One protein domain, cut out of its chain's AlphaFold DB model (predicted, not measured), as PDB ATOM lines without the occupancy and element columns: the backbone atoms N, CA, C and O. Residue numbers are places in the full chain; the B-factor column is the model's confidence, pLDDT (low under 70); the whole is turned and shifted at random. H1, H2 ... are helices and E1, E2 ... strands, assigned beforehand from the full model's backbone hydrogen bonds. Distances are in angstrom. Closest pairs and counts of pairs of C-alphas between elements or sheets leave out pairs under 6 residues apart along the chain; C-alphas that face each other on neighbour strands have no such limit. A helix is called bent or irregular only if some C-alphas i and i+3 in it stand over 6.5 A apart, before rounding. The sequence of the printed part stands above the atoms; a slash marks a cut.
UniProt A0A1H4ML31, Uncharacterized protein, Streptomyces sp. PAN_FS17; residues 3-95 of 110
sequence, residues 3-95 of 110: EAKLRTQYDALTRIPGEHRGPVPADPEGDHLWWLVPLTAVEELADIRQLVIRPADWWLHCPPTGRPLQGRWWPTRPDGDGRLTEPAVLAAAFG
ATOM      1  N   GLU A   3     -54.867  60.673 -73.607       96.19
ATOM      2  CA  GLU A   3     -54.401  61.635 -72.606       96.19
ATOM      3  C   GLU A   3     -53.485  60.958 -71.586       96.19
ATOM      4  O   GLU A   3     -53.797  59.871 -71.109       96.19
ATOM      5  N   ALA A   4     -52.398  61.621 -71.199       96.62
ATOM      6  CA  ALA A   4     -51.520  61.187 -70.119       96.62
ATOM      7  C   ALA A   4     -51.090  62.352 -69.224       96.62
ATOM      8  O   ALA A   4     -51.266  63.527 -69.557       96.62
ATOM      9  N   LYS A   5     -50.473  62.014 -68.087       96.50
ATOM     10  CA  LYS A   5     -49.893  62.996 -67.165       96.50
ATOM     11  C   LYS A   5     -48.553  63.511 -67.673       96.50
ATOM     12  O   LYS A   5     -47.587  62.749 -67.722       96.50
ATOM     13  N   LEU A   6     -48.478  64.806 -67.985       94.56
ATOM     14  CA  LEU A   6     -47.282  65.435 -68.555       94.56
ATOM     15  C   LEU A   6     -46.037  65.170 -67.703       94.56
ATOM     16  O   LEU A   6     -45.022  64.712 -68.220       94.56
ATOM     17  N   ARG A   7     -46.125  65.408 -66.392       91.94
ATOM     18  CA  ARG A   7     -44.986  65.318 -65.467       91.94
ATOM     19  C   ARG A   7     -44.367  63.930 -65.362       91.94
ATOM     20  O   ARG A   7     -43.203  63.828 -64.997       91.94
ATOM     21  N   THR A   8     -45.130  62.877 -65.643       91.94
ATOM     22  CA  THR A   8     -44.651  61.491 -65.495       91.94
ATOM     23  C   THR A   8     -44.477  60.771 -66.824       91.94
ATOM     24  O   THR A   8     -43.753  59.786 -66.876       91.94
ATOM     25  N   GLN A   9     -45.120  61.250 -67.891       92.44
ATOM     26  CA  GLN A   9     -45.174  60.561 -69.183       92.44
ATOM     27  C   GLN A   9     -44.520  61.358 -70.317       92.44
ATOM     28  O   GLN A   9     -44.677  61.009 -71.485       92.44
ATOM     29  N   TYR A  10     -43.755  62.409 -70.002       91.38
ATOM     30  CA  TYR A  10     -42.987  63.134 -71.016       91.38
ATOM     31  C   TYR A  10     -41.978  62.223 -71.732       91.38
ATOM     32  O   TYR A  10     -41.786  62.343 -72.937       91.38
ATOM     33  N   ASP A  11     -41.395  61.243 -71.039       91.44
ATOM     34  CA  ASP A  11     -40.456  60.299 -71.655       91.44
ATOM     35  C   ASP A  11     -41.100  59.482 -72.782       91.44
ATOM     36  O   ASP A  11     -40.449  59.237 -73.799       91.44
ATOM     37  N   ALA A  12     -42.383  59.119 -72.664       92.31
ATOM     38  CA  ALA A  12     -43.109  58.420 -73.727       92.31
ATOM     39  C   ALA A  12     -43.157  59.248 -75.020       92.31
ATOM     40  O   ALA A  12     -43.022  58.691 -76.106       92.31
ATOM     41  N   LEU A  13     -43.245  60.581 -74.917       92.06
ATOM     42  CA  LEU A  13     -43.114  61.466 -76.071       92.06
ATOM     43  C   LEU A  13     -41.753  61.268 -76.735       92.06
ATOM     44  O   LEU A  13     -41.690  61.016 -77.932       92.06
ATOM     45  N   THR A  14     -40.670  61.342 -75.956       90.88
ATOM     46  CA  THR A  14     -39.289  61.271 -76.465       90.88
ATOM     47  C   THR A  14     -38.928  59.918 -77.083       90.88
ATOM     48  O   THR A  14     -38.092  59.876 -77.982       90.88
ATOM     49  N   ARG A  15     -39.594  58.834 -76.662       93.31
ATOM     50  CA  ARG A  15     -39.405  57.477 -77.200       93.31
ATOM     51  C   ARG A  15     -40.004  57.279 -78.591       93.31
ATOM     52  O   ARG A  15     -39.608  56.345 -79.279       93.31
ATOM     53  N   ILE A  16     -40.949  58.124 -79.004       92.75
ATOM     54  CA  ILE A  16     -41.551  58.063 -80.339       92.75
ATOM     55  C   ILE A  16     -40.683  58.885 -81.301       92.75
ATOM     56  O   ILE A  16     -40.548  60.093 -81.072       92.75
ATOM     57  N   PRO A  17     -40.117  58.296 -82.371       89.38
ATOM     58  CA  PRO A  17     -39.367  59.046 -83.378       89.38
ATOM     59  C   PRO A  17     -40.210  60.165 -84.000       89.38
ATOM     60  O   PRO A  17     -41.425  60.022 -84.139       89.38
ATOM     61  N   GLY A  18     -39.580  61.283 -84.368       87.94
ATOM     62  CA  GLY A  18     -40.292  62.474 -84.849       87.94
ATOM     63  C   GLY A  18     -41.171  62.197 -86.073       87.94
ATOM     64  O   GLY A  18     -42.292  62.679 -86.143       87.94
ATOM     65  N   GLU A  19     -40.710  61.340 -86.980       88.00
ATOM     66  CA  GLU A  19     -41.404  60.916 -88.199       88.00
ATOM     67  C   GLU A  19     -42.645  60.033 -87.961       88.00
ATOM     68  O   GLU A  19     -43.446  59.828 -88.879       88.00
ATOM     69  N   HIS A  20     -42.798  59.502 -86.745       91.00
ATOM     70  CA  HIS A  20     -43.943  58.701 -86.300       91.00
ATOM     71  C   HIS A  20     -44.786  59.420 -85.243       91.00
ATOM     72  O   HIS A  20     -45.789  58.881 -84.767       91.00
ATOM     73  N   ARG A  21     -44.378  60.627 -84.852       90.81
ATOM     74  CA  ARG A  21     -45.027  61.407 -83.813       90.81
ATOM     75  C   ARG A  21     -45.973  62.404 -84.465       90.81
ATOM     76  O   ARG A  21     -45.537  63.382 -85.062       90.81
ATOM     77  N   GLY A  22     -47.270  62.159 -84.318       93.25
ATOM     78  CA  GLY A  22     -48.282  63.123 -84.732       93.25
ATOM     79  C   GLY A  22     -48.294  64.375 -83.841       93.25
ATOM     80  O   GLY A  22     -47.473  64.522 -82.929       93.25
ATOM     81  N   PRO A  23     -49.261  65.278 -84.054       94.69
ATOM     82  CA  PRO A  23     -49.417  66.471 -83.238       94.69
ATOM     83  C   PRO A  23     -49.708  66.116 -81.776       94.69
ATOM     84  O   PRO A  23     -50.593  65.310 -81.474       94.69
ATOM     85  N   VAL A  24     -48.985  66.769 -80.869       95.56
ATOM     86  CA  VAL A  24     -49.108  66.578 -79.423       95.56
ATOM     87  C   VAL A  24     -49.193  67.946 -78.764       95.56
ATOM     88  O   VAL A  24     -48.169  68.636 -78.717       95.56
ATOM     89  N   PRO A  25     -50.370  68.380 -78.276       95.81
ATOM     90  CA  PRO A  25     -50.464  69.522 -77.389       95.81
ATOM     91  C   PRO A  25     -50.194  69.105 -75.938       95.81
ATOM     92  O   PRO A  25     -50.454  67.973 -75.523       95.81
ATOM     93  N   ALA A  26     -49.692  70.054 -75.157       96.31
ATOM     94  CA  ALA A  26     -49.469  69.914 -73.726       96.31
ATOM     95  C   ALA A  26     -50.082  71.087 -72.963       96.31
ATOM     96  O   ALA A  26     -50.086  72.222 -73.445       96.31
ATOM     97  N   ASP A  27     -50.540  70.797 -71.752       96.12
ATOM     98  CA  ASP A  27     -51.003  71.753 -70.751       96.12
ATOM     99  C   ASP A  27     -50.236  71.492 -69.442       96.12
ATOM    100  O   ASP A  27     -50.595  70.589 -68.681       96.12
ATOM    101  N   PRO A  28     -49.139  72.225 -69.186       93.94
ATOM    102  CA  PRO A  28     -48.357  72.060 -67.964       93.94
ATOM    103  C   PRO A  28     -49.110  72.429 -66.686       93.94
ATOM    104  O   PRO A  28     -48.841  71.836 -65.640       93.94
ATOM    105  N   GLU A  29     -50.046  73.379 -66.758       93.12
ATOM    106  CA  GLU A  29     -50.841  73.806 -65.604       93.12
ATOM    107  C   GLU A  29     -51.812  72.697 -65.188       93.12
ATOM    108  O   GLU A  29     -51.873  72.330 -64.013       93.12
ATOM    109  N   GLY A  30     -52.498  72.093 -66.164       94.00
ATOM    110  CA  GLY A  30     -53.388  70.949 -65.950       94.00
ATOM    111  C   GLY A  30     -52.681  69.593 -65.808       94.00
ATOM    112  O   GLY A  30     -53.308  68.608 -65.420       94.00
ATOM    113  N   ASP A  31     -51.371  69.531 -66.070       96.06
ATOM    114  CA  ASP A  31     -50.577  68.294 -66.105       96.06
ATOM    115  C   ASP A  31     -51.064  67.296 -67.155       96.06
ATOM    116  O   ASP A  31     -51.189  66.098 -66.889       96.06
ATOM    117  N   HIS A  32     -51.350  67.796 -68.352       96.06
ATOM    118  CA  HIS A  32     -51.869  66.988 -69.442       96.06
ATOM    119  C   HIS A  32     -50.946  66.997 -70.654       96.06
ATOM    120  O   HIS A  32     -50.356  68.013 -71.032       96.06
ATOM    121  N   LEU A  33     -50.867  65.831 -71.280       96.56
ATOM    122  CA  LEU A  33     -50.235  65.591 -72.562       96.56
ATOM    123  C   LEU A  33     -51.216  64.780 -73.407       96.56
ATOM    124  O   LEU A  33     -51.732  63.769 -72.927       96.56
ATOM    125  N   TRP A  34     -51.493  65.216 -74.634       96.44
ATOM    126  CA  TRP A  34     -52.468  64.550 -75.495       96.44
ATOM    127  C   TRP A  34     -51.823  64.075 -76.791       96.44
ATOM    128  O   TRP A  34     -51.231  64.865 -77.512       96.44
ATOM    129  N   TRP A  35     -51.989  62.805 -77.140       95.06
ATOM    130  CA  TRP A  35     -51.707  62.320 -78.488       95.06
ATOM    131  C   TRP A  35     -52.999  62.294 -79.289       95.06
ATOM    132  O   TRP A  35     -53.991  61.662 -78.900       95.06
ATOM    133  N   LEU A  36     -52.981  62.969 -80.437       92.69
ATOM    134  CA  LEU A  36     -54.002  62.752 -81.450       92.69
ATOM    135  C   LEU A  36     -53.743  61.387 -82.096       92.69
ATOM    136  O   LEU A  36     -52.657  61.129 -82.617       92.69
ATOM    137  N   VAL A  37     -54.748  60.519 -82.018       92.88
ATOM    138  CA  VAL A  37     -54.731  59.131 -82.499       92.88
ATOM    139  C   VAL A  37     -55.992  58.881 -83.333       92.88
ATOM    140  O   VAL A  37     -56.997  59.569 -83.097       92.88
ATOM    141  N   PRO A  38     -55.975  57.927 -84.282       91.94
ATOM    142  CA  PRO A  38     -57.170  57.516 -85.017       91.94
ATOM    143  C   PRO A  38     -58.333  57.136 -84.089       91.94
ATOM    144  O   PRO A  38     -58.125  56.672 -82.969       91.94
ATOM    145  N   LEU A  39     -59.577  57.286 -84.553       89.00
ATOM    146  CA  LEU A  39     -60.762  56.922 -83.756       89.00
ATOM    147  C   LEU A  39     -60.840  55.420 -83.441       89.00
ATOM    148  O   LEU A  39     -61.462  55.032 -82.458       89.00
ATOM    149  N   THR A  40     -60.171  54.589 -84.239       88.06
ATOM    150  CA  THR A  40     -60.062  53.136 -84.057       88.06
ATOM    151  C   THR A  40     -59.065  52.731 -82.967       88.06
ATOM    152  O   THR A  40     -58.971  51.559 -82.638       88.06
ATOM    153  N   ALA A  41     -58.341  53.682 -82.367       90.19
ATOM    154  CA  ALA A  41     -57.261  53.412 -81.415       90.19
ATOM    155  C   ALA A  41     -57.718  52.904 -80.035       90.19
ATOM    156  O   ALA A  41     -56.875  52.622 -79.187       90.19
ATOM    157  N   VAL A  42     -59.028  52.862 -79.766       87.12
ATOM    158  CA  VAL A  42     -59.565  52.561 -78.427       87.12
ATOM    159  C   VAL A  42     -59.106  51.189 -77.946       87.12
ATOM    160  O   VAL A  42     -58.609  51.081 -76.831       87.12
ATOM    161  N   GLU A  43     -59.245  50.168 -78.788       86.94
ATOM    162  CA  GLU A  43     -58.948  48.778 -78.431       86.94
ATOM    163  C   GLU A  43     -57.443  48.561 -78.229       86.94
ATOM    164  O   GLU A  43     -57.036  47.993 -77.222       86.94
ATOM    165  N   GLU A  44     -56.610  49.095 -79.126       89.69
ATOM    166  CA  GLU A  44     -55.147  48.954 -79.059       89.69
ATOM    167  C   GLU A  44     -54.520  49.642 -77.838       89.69
ATOM    168  O   GLU A  44     -53.452  49.242 -77.375       89.69
ATOM    169  N   LEU A  45     -55.162  50.693 -77.322       91.94
ATOM    170  CA  LEU A  45     -54.639  51.485 -76.209       91.94
ATOM    171  C   LEU A  45     -55.333  51.192 -74.871       91.94
ATOM    172  O   LEU A  45     -54.907  51.733 -73.849       91.94
ATOM    173  N   ALA A  46     -56.380  50.359 -74.857       87.56
ATOM    174  CA  ALA A  46     -57.216  50.110 -73.679       87.56
ATOM    175  C   ALA A  46     -56.434  49.548 -72.479       87.56
ATOM    176  O   ALA A  46     -56.754  49.862 -71.332       87.56
ATOM    177  N   ASP A  47     -55.387  48.761 -72.735       88.50
ATOM    178  CA  ASP A  47     -54.600  48.095 -71.691       88.50
ATOM    179  C   ASP A  47     -53.490  48.979 -71.089       88.50
ATOM    180  O   ASP A  47     -52.829  48.601 -70.115       88.50
ATOM    181  N   ILE A  48     -53.279  50.186 -71.624       91.88
ATOM    182  CA  ILE A  48     -52.211  51.084 -71.178       91.88
ATOM    183  C   ILE A  48     -52.709  51.936 -70.016       91.88
ATOM    184  O   ILE A  48     -53.347  52.972 -70.182       91.88
ATOM    185  N   ARG A  49     -52.343  51.526 -68.802       91.69
ATOM    186  CA  ARG A  49     -52.799  52.131 -67.536       91.69
ATOM    187  C   ARG A  49     -52.436  53.607 -67.365       91.69
ATOM    188  O   ARG A  49     -53.048  54.294 -66.553       91.69
ATOM    189  N   GLN A  50     -51.415  54.083 -68.074       94.12
ATOM    190  CA  GLN A  50     -50.961  55.473 -68.030       94.12
ATOM    191  C   GLN A  50     -51.769  56.391 -68.961       94.12
ATOM    192  O   GLN A  50     -51.614  57.611 -68.875       94.12
ATOM    193  N   LEU A  51     -52.608  55.818 -69.835       94.94
ATOM    194  CA  LEU A  51     -53.428  56.544 -70.794       94.94
ATOM    195  C   LEU A  51     -54.896  56.574 -70.369       94.94
ATOM    196  O   LEU A  51     -55.468  55.591 -69.908       94.94
ATOM    197  N   VAL A  52     -55.528  57.720 -70.597       94.94
ATOM    198  CA  VAL A  52     -56.980  57.878 -70.591       94.94
ATOM    199  C   VAL A  52     -57.420  58.122 -72.027       94.94
ATOM    200  O   VAL A  52     -57.063  59.132 -72.637       94.94
ATOM    201  N   ILE A  53     -58.211  57.205 -72.576       93.31
ATOM    202  CA  ILE A  53     -58.762  57.366 -73.920       93.31
ATOM    203  C   ILE A  53     -60.016  58.226 -73.838       93.31
ATOM    204  O   ILE A  53     -61.004  57.872 -73.198       93.31
ATOM    205  N   ARG A  54     -59.958  59.396 -74.475       91.62
ATOM    206  CA  ARG A  54     -61.089  60.316 -74.575       91.62
ATOM    207  C   ARG A  54     -61.925  59.981 -75.812       91.62
ATOM    208  O   ARG A  54     -61.328  59.765 -76.879       91.62
ATOM    209  N   PRO A  55     -63.263  59.975 -75.683       85.31
ATOM    210  CA  PRO A  55     -64.171  59.665 -76.781       85.31
ATOM    211  C   PRO A  55     -64.104  60.722 -77.894       85.31
ATOM    212  O   PRO A  55     -63.500  61.785 -77.734       85.31
ATOM    213  N   ALA A  56     -64.688  60.404 -79.050       83.38
ATOM    214  CA  ALA A  56     -64.610  61.229 -80.259       83.38
ATOM    215  C   ALA A  56     -65.289  62.605 -80.122       83.38
ATOM    216  O   ALA A  56     -64.911  63.548 -80.808       83.38
ATOM    217  N   ASP A  57     -66.275  62.718 -79.237       86.69
ATOM    218  CA  ASP A  57     -67.040  63.930 -78.930       86.69
ATOM    219  C   ASP A  57     -66.361  64.830 -77.883       86.69
ATOM    220  O   ASP A  57     -66.875  65.897 -77.536       86.69
ATOM    221  N   TRP A  58     -65.188  64.430 -77.385       89.31
ATOM    222  CA  TRP A  58     -64.439  65.226 -76.429       89.31
ATOM    223  C   TRP A  58     -63.748  66.417 -77.097       89.31
ATOM    224  O   TRP A  58     -62.948  66.272 -78.023       89.31
ATOM    225  N   TRP A  59     -63.977  67.606 -76.547       90.19
ATOM    226  CA  TRP A  59     -63.373  68.838 -77.039       90.19
ATOM    227  C   TRP A  59     -61.952  69.017 -76.503       90.19
ATOM    228  O   TRP A  59     -61.723  69.097 -75.295       90.19
ATOM    229  N   LEU A  60     -60.990  69.139 -77.415       89.44
ATOM    230  CA  LEU A  60     -59.617  69.524 -77.103       89.44
ATOM    231  C   LEU A  60     -59.373  70.956 -77.581       89.44
ATOM    232  O   LEU A  60     -59.338  71.216 -78.783       89.44
ATOM    233  N   HIS A  61     -59.168  71.895 -76.653       89.31
ATOM    234  CA  HIS A  61     -58.749  73.242 -77.044       89.31
ATOM    235  C   HIS A  61     -57.259  73.239 -77.383       89.31
ATOM    236  O   HIS A  61     -56.397  73.254 -76.497       89.31
ATOM    237  N   CYS A  62     -56.988  73.213 -78.682       89.06
ATOM    238  CA  CYS A  62     -55.657  73.268 -79.258       89.06
ATOM    239  C   CYS A  62     -55.109  74.707 -79.259       89.06
ATOM    240  O   CYS A  62     -55.822  75.628 -79.668       89.06
ATOM    241  N   PRO A  63     -53.843  74.928 -78.855       90.94
ATOM    242  CA  PRO A  63     -53.225  76.239 -78.994       90.94
ATOM    243  C   PRO A  63     -52.935  76.551 -80.476       90.94
ATOM    244  O   PRO A  63     -52.806  75.635 -81.295       90.94
ATOM    245  N   PRO A  64     -52.774  77.831 -80.853       91.31
ATOM    246  CA  PRO A  64     -52.220  78.197 -82.152       91.31
ATOM    247  C   PRO A  64     -50.861  77.517 -82.390       91.31
ATOM    248  O   PRO A  64     -50.056  77.366 -81.477       91.31
ATOM    249  N   THR A  65     -50.563  77.125 -83.627       90.19
ATOM    250  CA  THR A  65     -49.359  76.330 -83.949       90.19
ATOM    251  C   THR A  65     -48.044  77.087 -83.735       90.19
ATOM    252  O   THR A  65     -47.027  76.486 -83.392       90.19
ATOM    253  N   GLY A  66     -48.058  78.413 -83.904       87.31
ATOM    254  CA  GLY A  66     -46.872  79.269 -83.815       87.31
ATOM    255  C   GLY A  66     -46.584  79.872 -82.437       87.31
ATOM    256  O   GLY A  66     -45.525  80.469 -82.265       87.31
ATOM    257  N   ARG A  67     -47.497  79.762 -81.462       90.44
ATOM    258  CA  ARG A  67     -47.307  80.357 -80.129       90.44
ATOM    259  C   ARG A  67     -48.116  79.635 -79.048       90.44
ATOM    260  O   ARG A  67     -49.211  79.162 -79.348       90.44
ATOM    261  N   PRO A  68     -47.643  79.621 -77.792       92.69
ATOM    262  CA  PRO A  68     -48.462  79.183 -76.671       92.69
ATOM    263  C   PRO A  68     -49.727  80.040 -76.503       92.69
ATOM    264  O   PRO A  68     -49.734  81.228 -76.840       92.69
ATOM    265  N   LEU A  69     -50.787  79.454 -75.950       94.31
ATOM    266  CA  LEU A  69     -52.013  80.156 -75.561       94.31
ATOM    267  C   LEU A  69     -52.579  79.523 -74.289       94.31
ATOM    268  O   LEU A  69     -52.754  78.310 -74.249       94.31
ATOM    269  N   GLN A  70     -52.871  80.344 -73.272       91.12
ATOM    270  CA  GLN A  70     -53.394  79.882 -71.973       91.12
ATOM    271  C   GLN A  70     -52.543  78.750 -71.363       91.12
ATOM    272  O   GLN A  70     -53.056  77.687 -71.038       91.12
ATOM    273  N   GLY A  71     -51.216  78.926 -71.328       89.88
ATOM    274  CA  GLY A  71     -50.277  77.918 -70.809       89.88
ATOM    275  C   GLY A  71     -50.065  76.695 -71.717       89.88
ATOM    276  O   GLY A  71     -49.090  75.966 -71.547       89.88
ATOM    277  N   ARG A  72     -50.910  76.496 -72.736       95.50
ATOM    278  CA  ARG A  72     -50.832  75.355 -73.655       95.50
ATOM    279  C   ARG A  72     -49.888  75.618 -74.805       95.50
ATOM    280  O   ARG A  72     -49.844  76.720 -75.350       95.50
ATOM    281  N   TRP A  73     -49.178  74.580 -75.224       95.56
ATOM    282  CA  TRP A  73     -48.240  74.640 -76.341       95.56
ATOM    283  C   TRP A  73     -48.143  73.290 -77.055       95.56
ATOM    284  O   TRP A  73     -48.740  72.305 -76.627       95.56
ATOM    285  N   TRP A  74     -47.398  73.256 -78.157       95.25
ATOM    286  CA  TRP A  74     -47.185  72.059 -78.968       95.25
ATOM    287  C   TRP A  74     -45.767  71.500 -78.780       95.25
ATOM    288  O   TRP A  74     -44.851  71.977 -79.459       95.25
ATOM    289  N   PRO A  75     -45.567  70.479 -77.923       94.06
ATOM    290  CA  PRO A  75     -44.369  69.640 -77.963       94.06
ATOM    291  C   PRO A  75     -44.062  69.085 -79.348       94.06
ATOM    292  O   PRO A  75     -42.903  68.961 -79.737       94.06
ATOM    293  N   THR A  76     -45.098  68.753 -80.111       94.25
ATOM    294  CA  THR A  76     -44.974  68.368 -81.516       94.25
ATOM    295  C   THR A  76     -46.086  69.059 -82.281       94.25
ATOM    296  O   THR A  76     -47.263  68.845 -82.002       94.25
ATOM    297  N   ARG A  77     -45.702  69.984 -83.163       92.88
ATOM    298  CA  ARG A  77     -46.641  70.839 -83.896       92.88
ATOM    299  C   ARG A  77     -47.302  70.046 -85.018       92.88
ATOM    300  O   ARG A  77     -46.637  69.198 -85.602       92.88
ATOM    301  N   PRO A  78     -48.556  70.360 -85.368       91.81
ATOM    302  CA  PRO A  78     -49.090  69.920 -86.644       91.81
ATOM    303  C   PRO A  78     -48.311  70.603 -87.774       91.81
ATOM    304  O   PRO A  78     -48.128  71.824 -87.765       91.81
ATOM    305  N   ASP A  79     -47.849  69.804 -88.724       87.69
ATOM    306  CA  ASP A  79     -47.161  70.229 -89.948       87.69
ATOM    307  C   ASP A  79     -48.119  70.369 -91.147       87.69
ATOM    308  O   ASP A  79     -47.754  70.941 -92.171       87.69
ATOM    309  N   GLY A  80     -49.371  69.927 -90.981       87.62
ATOM    310  CA  GLY A  80     -50.445  70.055 -91.963       87.62
ATOM    311  C   GLY A  80     -50.657  68.818 -92.832       87.62
ATOM    312  O   GLY A  80     -51.570  68.833 -93.655       87.62
ATOM    313  N   ASP A  81     -49.884  67.746 -92.642       88.38
ATOM    314  CA  ASP A  81     -50.025  66.517 -93.431       88.38
ATOM    315  C   ASP A  81     -51.193  65.614 -92.978       88.38
ATOM    316  O   ASP A  81     -51.584  64.681 -93.680       88.38
ATOM    317  N   GLY A  82     -51.783  65.921 -91.818       88.94
ATOM    318  CA  GLY A  82     -52.909  65.190 -91.238       88.94
ATOM    319  C   GLY A  82     -52.526  63.874 -90.558       88.94
ATOM    320  O   GLY A  82     -53.419  63.134 -90.141       88.94
ATOM    321  N   ARG A  83     -51.233  63.567 -90.414       91.69
ATOM    322  CA  ARG A  83     -50.762  62.344 -89.764       91.69
ATOM    323  C   ARG A  83     -51.029  62.404 -88.271       91.69
ATOM    324  O   ARG A  83     -50.716  63.369 -87.575       91.69
ATOM    325  N   LEU A  84     -51.611  61.325 -87.772       93.62
ATOM    326  CA  LEU A  84     -51.837  61.101 -86.352       93.62
ATOM    327  C   LEU A  84     -50.780  60.134 -85.818       93.62
ATOM    328  O   LEU A  84     -50.091  59.463 -86.585       93.62
ATOM    329  N   THR A  85     -50.643  60.062 -84.496       94.62
ATOM    330  CA  THR A  85     -49.761  59.057 -83.894       94.62
ATOM    331  C   THR A  85     -50.415  57.686 -84.047       94.62
ATOM    332  O   THR A  85     -51.548  57.494 -83.606       94.62
ATOM    333  N   GLU A  86     -49.705  56.744 -84.666       93.94
ATOM    334  CA  GLU A  86     -50.165  55.362 -84.813       93.94
ATOM    335  C   GLU A  86     -50.344  54.706 -83.429       93.94
ATOM    336  O   GLU A  86     -49.432  54.805 -82.596       93.94
ATOM    337  N   PRO A  87     -51.470  54.018 -83.150       93.94
ATOM    338  CA  PRO A  87     -51.748  53.485 -81.815       93.94
ATOM    339  C   PRO A  87     -50.694  52.480 -81.344       93.94
ATOM    340  O   PRO A  87     -50.195  52.608 -80.231       93.94
ATOM    341  N   ALA A  88     -50.250  51.564 -82.208       92.31
ATOM    342  CA  ALA A  88     -49.180  50.617 -81.887       92.31
ATOM    343  C   ALA A  88     -47.840  51.298 -81.528       92.31
ATOM    344  O   ALA A  88     -47.122  50.842 -80.634       92.31
ATOM    345  N   VAL A  89     -47.499  52.407 -82.197       93.88
ATOM    346  CA  VAL A  89     -46.282  53.184 -81.896       93.88
ATOM    347  C   VAL A  89     -46.397  53.822 -80.516       93.88
ATOM    348  O   VAL A  89     -45.469  53.737 -79.708       93.88
ATOM    349  N   LEU A  90     -47.555  54.424 -80.237       95.06
ATOM    350  CA  LEU A  90     -47.854  54.995 -78.933       95.06
ATOM    351  C   LEU A  90     -47.801  53.914 -77.847       95.06
ATOM    352  O   LEU A  90     -47.120  54.098 -76.844       95.06
ATOM    353  N   ALA A  91     -48.436  52.766 -78.071       93.44
ATOM    354  CA  ALA A  91     -48.477  51.663 -77.123       93.44
ATOM    355  C   ALA A  91     -47.085  51.183 -76.717       93.44
ATOM    356  O   ALA A  91     -46.777  51.080 -75.528       93.44
ATOM    357  N   ALA A  92     -46.204  50.968 -77.691       92.19
ATOM    358  CA  ALA A  92     -44.855  50.521 -77.393       92.19
ATOM    359  C   ALA A  92     -44.037  51.588 -76.644       92.19
ATOM    360  O   ALA A  92     -43.218  51.237 -75.799       92.19
ATOM    361  N   ALA A  93     -44.278  52.886 -76.866       93.75
ATOM    362  CA  ALA A  93     -43.610  53.950 -76.108       93.75
ATOM    363  C   ALA A  93     -43.926  53.904 -74.599       93.75
ATOM    364  O   ALA A  93     -43.070  54.263 -73.780       93.75
ATOM    365  N   PHE A  94     -45.118  53.417 -74.240       91.56
ATOM    366  CA  PHE A  94     -45.553  53.177 -72.860       91.56
ATOM    367  C   PHE A  94     -45.201  51.777 -72.326       91.56
ATOM    368  O   PHE A  94     -45.302  51.541 -71.121       91.56
ATOM    369  N   GLY A  95     -44.765  50.854 -73.187       83.50
ATOM    370  CA  GLY A  95     -44.367  49.500 -72.810       83.50
ATOM    371  C   GLY A  95     -43.041  49.431 -72.029       83.50
ATOM    372  O   GLY A  95     -42.250  50.379 -72.052       83.50
TER     373      GLY A  95
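This is residues 3 to 95 of the 110 residues of an uncharacterized protein of Streptomyces sp. PAN_FS17 (UniProt A0A1H4ML31). A small, twisted antiparallel sheet of four strands sits near the middle, with the helix H1 over one face, while H2 and H3 sit together off the sheet, on the side of its edge strand E1, with H3 touching both other helices. The long stretch of residues 46 to 72, with no named element, swings out round the side of the sheet away from H1 and returns to the strand E4 at the other edge. The printed part has 93 residues, with three named helices and four named strands in the order E1 H1 E2 E3 H2 E4 H3, and the sheet runs E1 E3 E2 E4. The class is mixed, helices and strands, with 40 residues, under half, in named elements. The whole is compact and rounded, with a radius of gyration of the C-alphas of 12.3 A and spans of 33 by 28 by 28 A.

Start in the sheet with E3, residues 32 to 35, 10.2 A from first to last C-alpha; find C-alpha 32 at (-51.869, 66.988, -69.442). E2, residues 24 to 27, is 10.3 A long, and E4, residues 73 to 76, is 8.8 A. E1, residues 3 to 5, is 7.2 A long and begins at C-alpha 3, at (-54.401, 61.635, -72.606). From there go straight on into H1, residues 6 to 15, 14.1 A long. H2, residues 39 to 45, is 11.1 A long. H1 and H2 are irregular: C-alphas 8 and 11 are 7.5 A apart, and C-alphas 40 and 43 are 7.2 A apart. H3, residues 87 to 94, is 10.9 A long and ends at C-alpha 94, at (-45.553, 53.177, -72.860).

Look first at the inner strands E3 and E2, an antiparallel hairpin, where N 27 and O 32 are 2.9 A apart, within hydrogen-bond range. On the other side of E3 is the edge strand E1, antiparallel to it, with N 4 and O 33 at 2.8 A. The other edge strand, E4, is antiparallel to E2, with N 24 and O 76 at 2.9 A. The pairing of E2 is staggered: residues 24 to 26 pair with E4 and residues 26 to 27 with E3. H1 is on the sheet at a height of 9.1 A, two layers with a helix on one face; it runs along the strands, at 18 degrees to E3 on the local plane. It lies over E3, and only just not over E2, with 7 of its 10 C-alphas falling on E3 and 2 on E2. E1, H1, E2 and E3, H2, E4 are split strand-helix-strand units, two strands running the same way with another strand between them, each with a right-handed crossover. H3, not on the sheet, touches H1, closest at the C-alphas of Ala 12 and Ala 93, 5.1 A, at a steep tilt of 65 degrees, opposite ways. H2, also not on the sheet, touches H3, closest at the C-alphas of Ala 41 and Pro 87, 5.5 A, at a steep tilt of 38 degrees, the same way. H1 and H2 are apart. In H3 every O i to N i+4 pair is within hydrogen-bond range, against 3 of 6 in H1 and 1 of 3 in H2, where 0 of 4 O i to N i+3 pairs are.

The two C-alphas farthest apart are those of Asp 47 and Gly 66, 34.3 A. The printed part has no cut. The link from H2 to E4, 27 residues, is long; look for its C-alphas 10 to 18 A from the mean of the C-alphas. The mean pLDDT of the printed part is 91.9, and no printed residue is under 70.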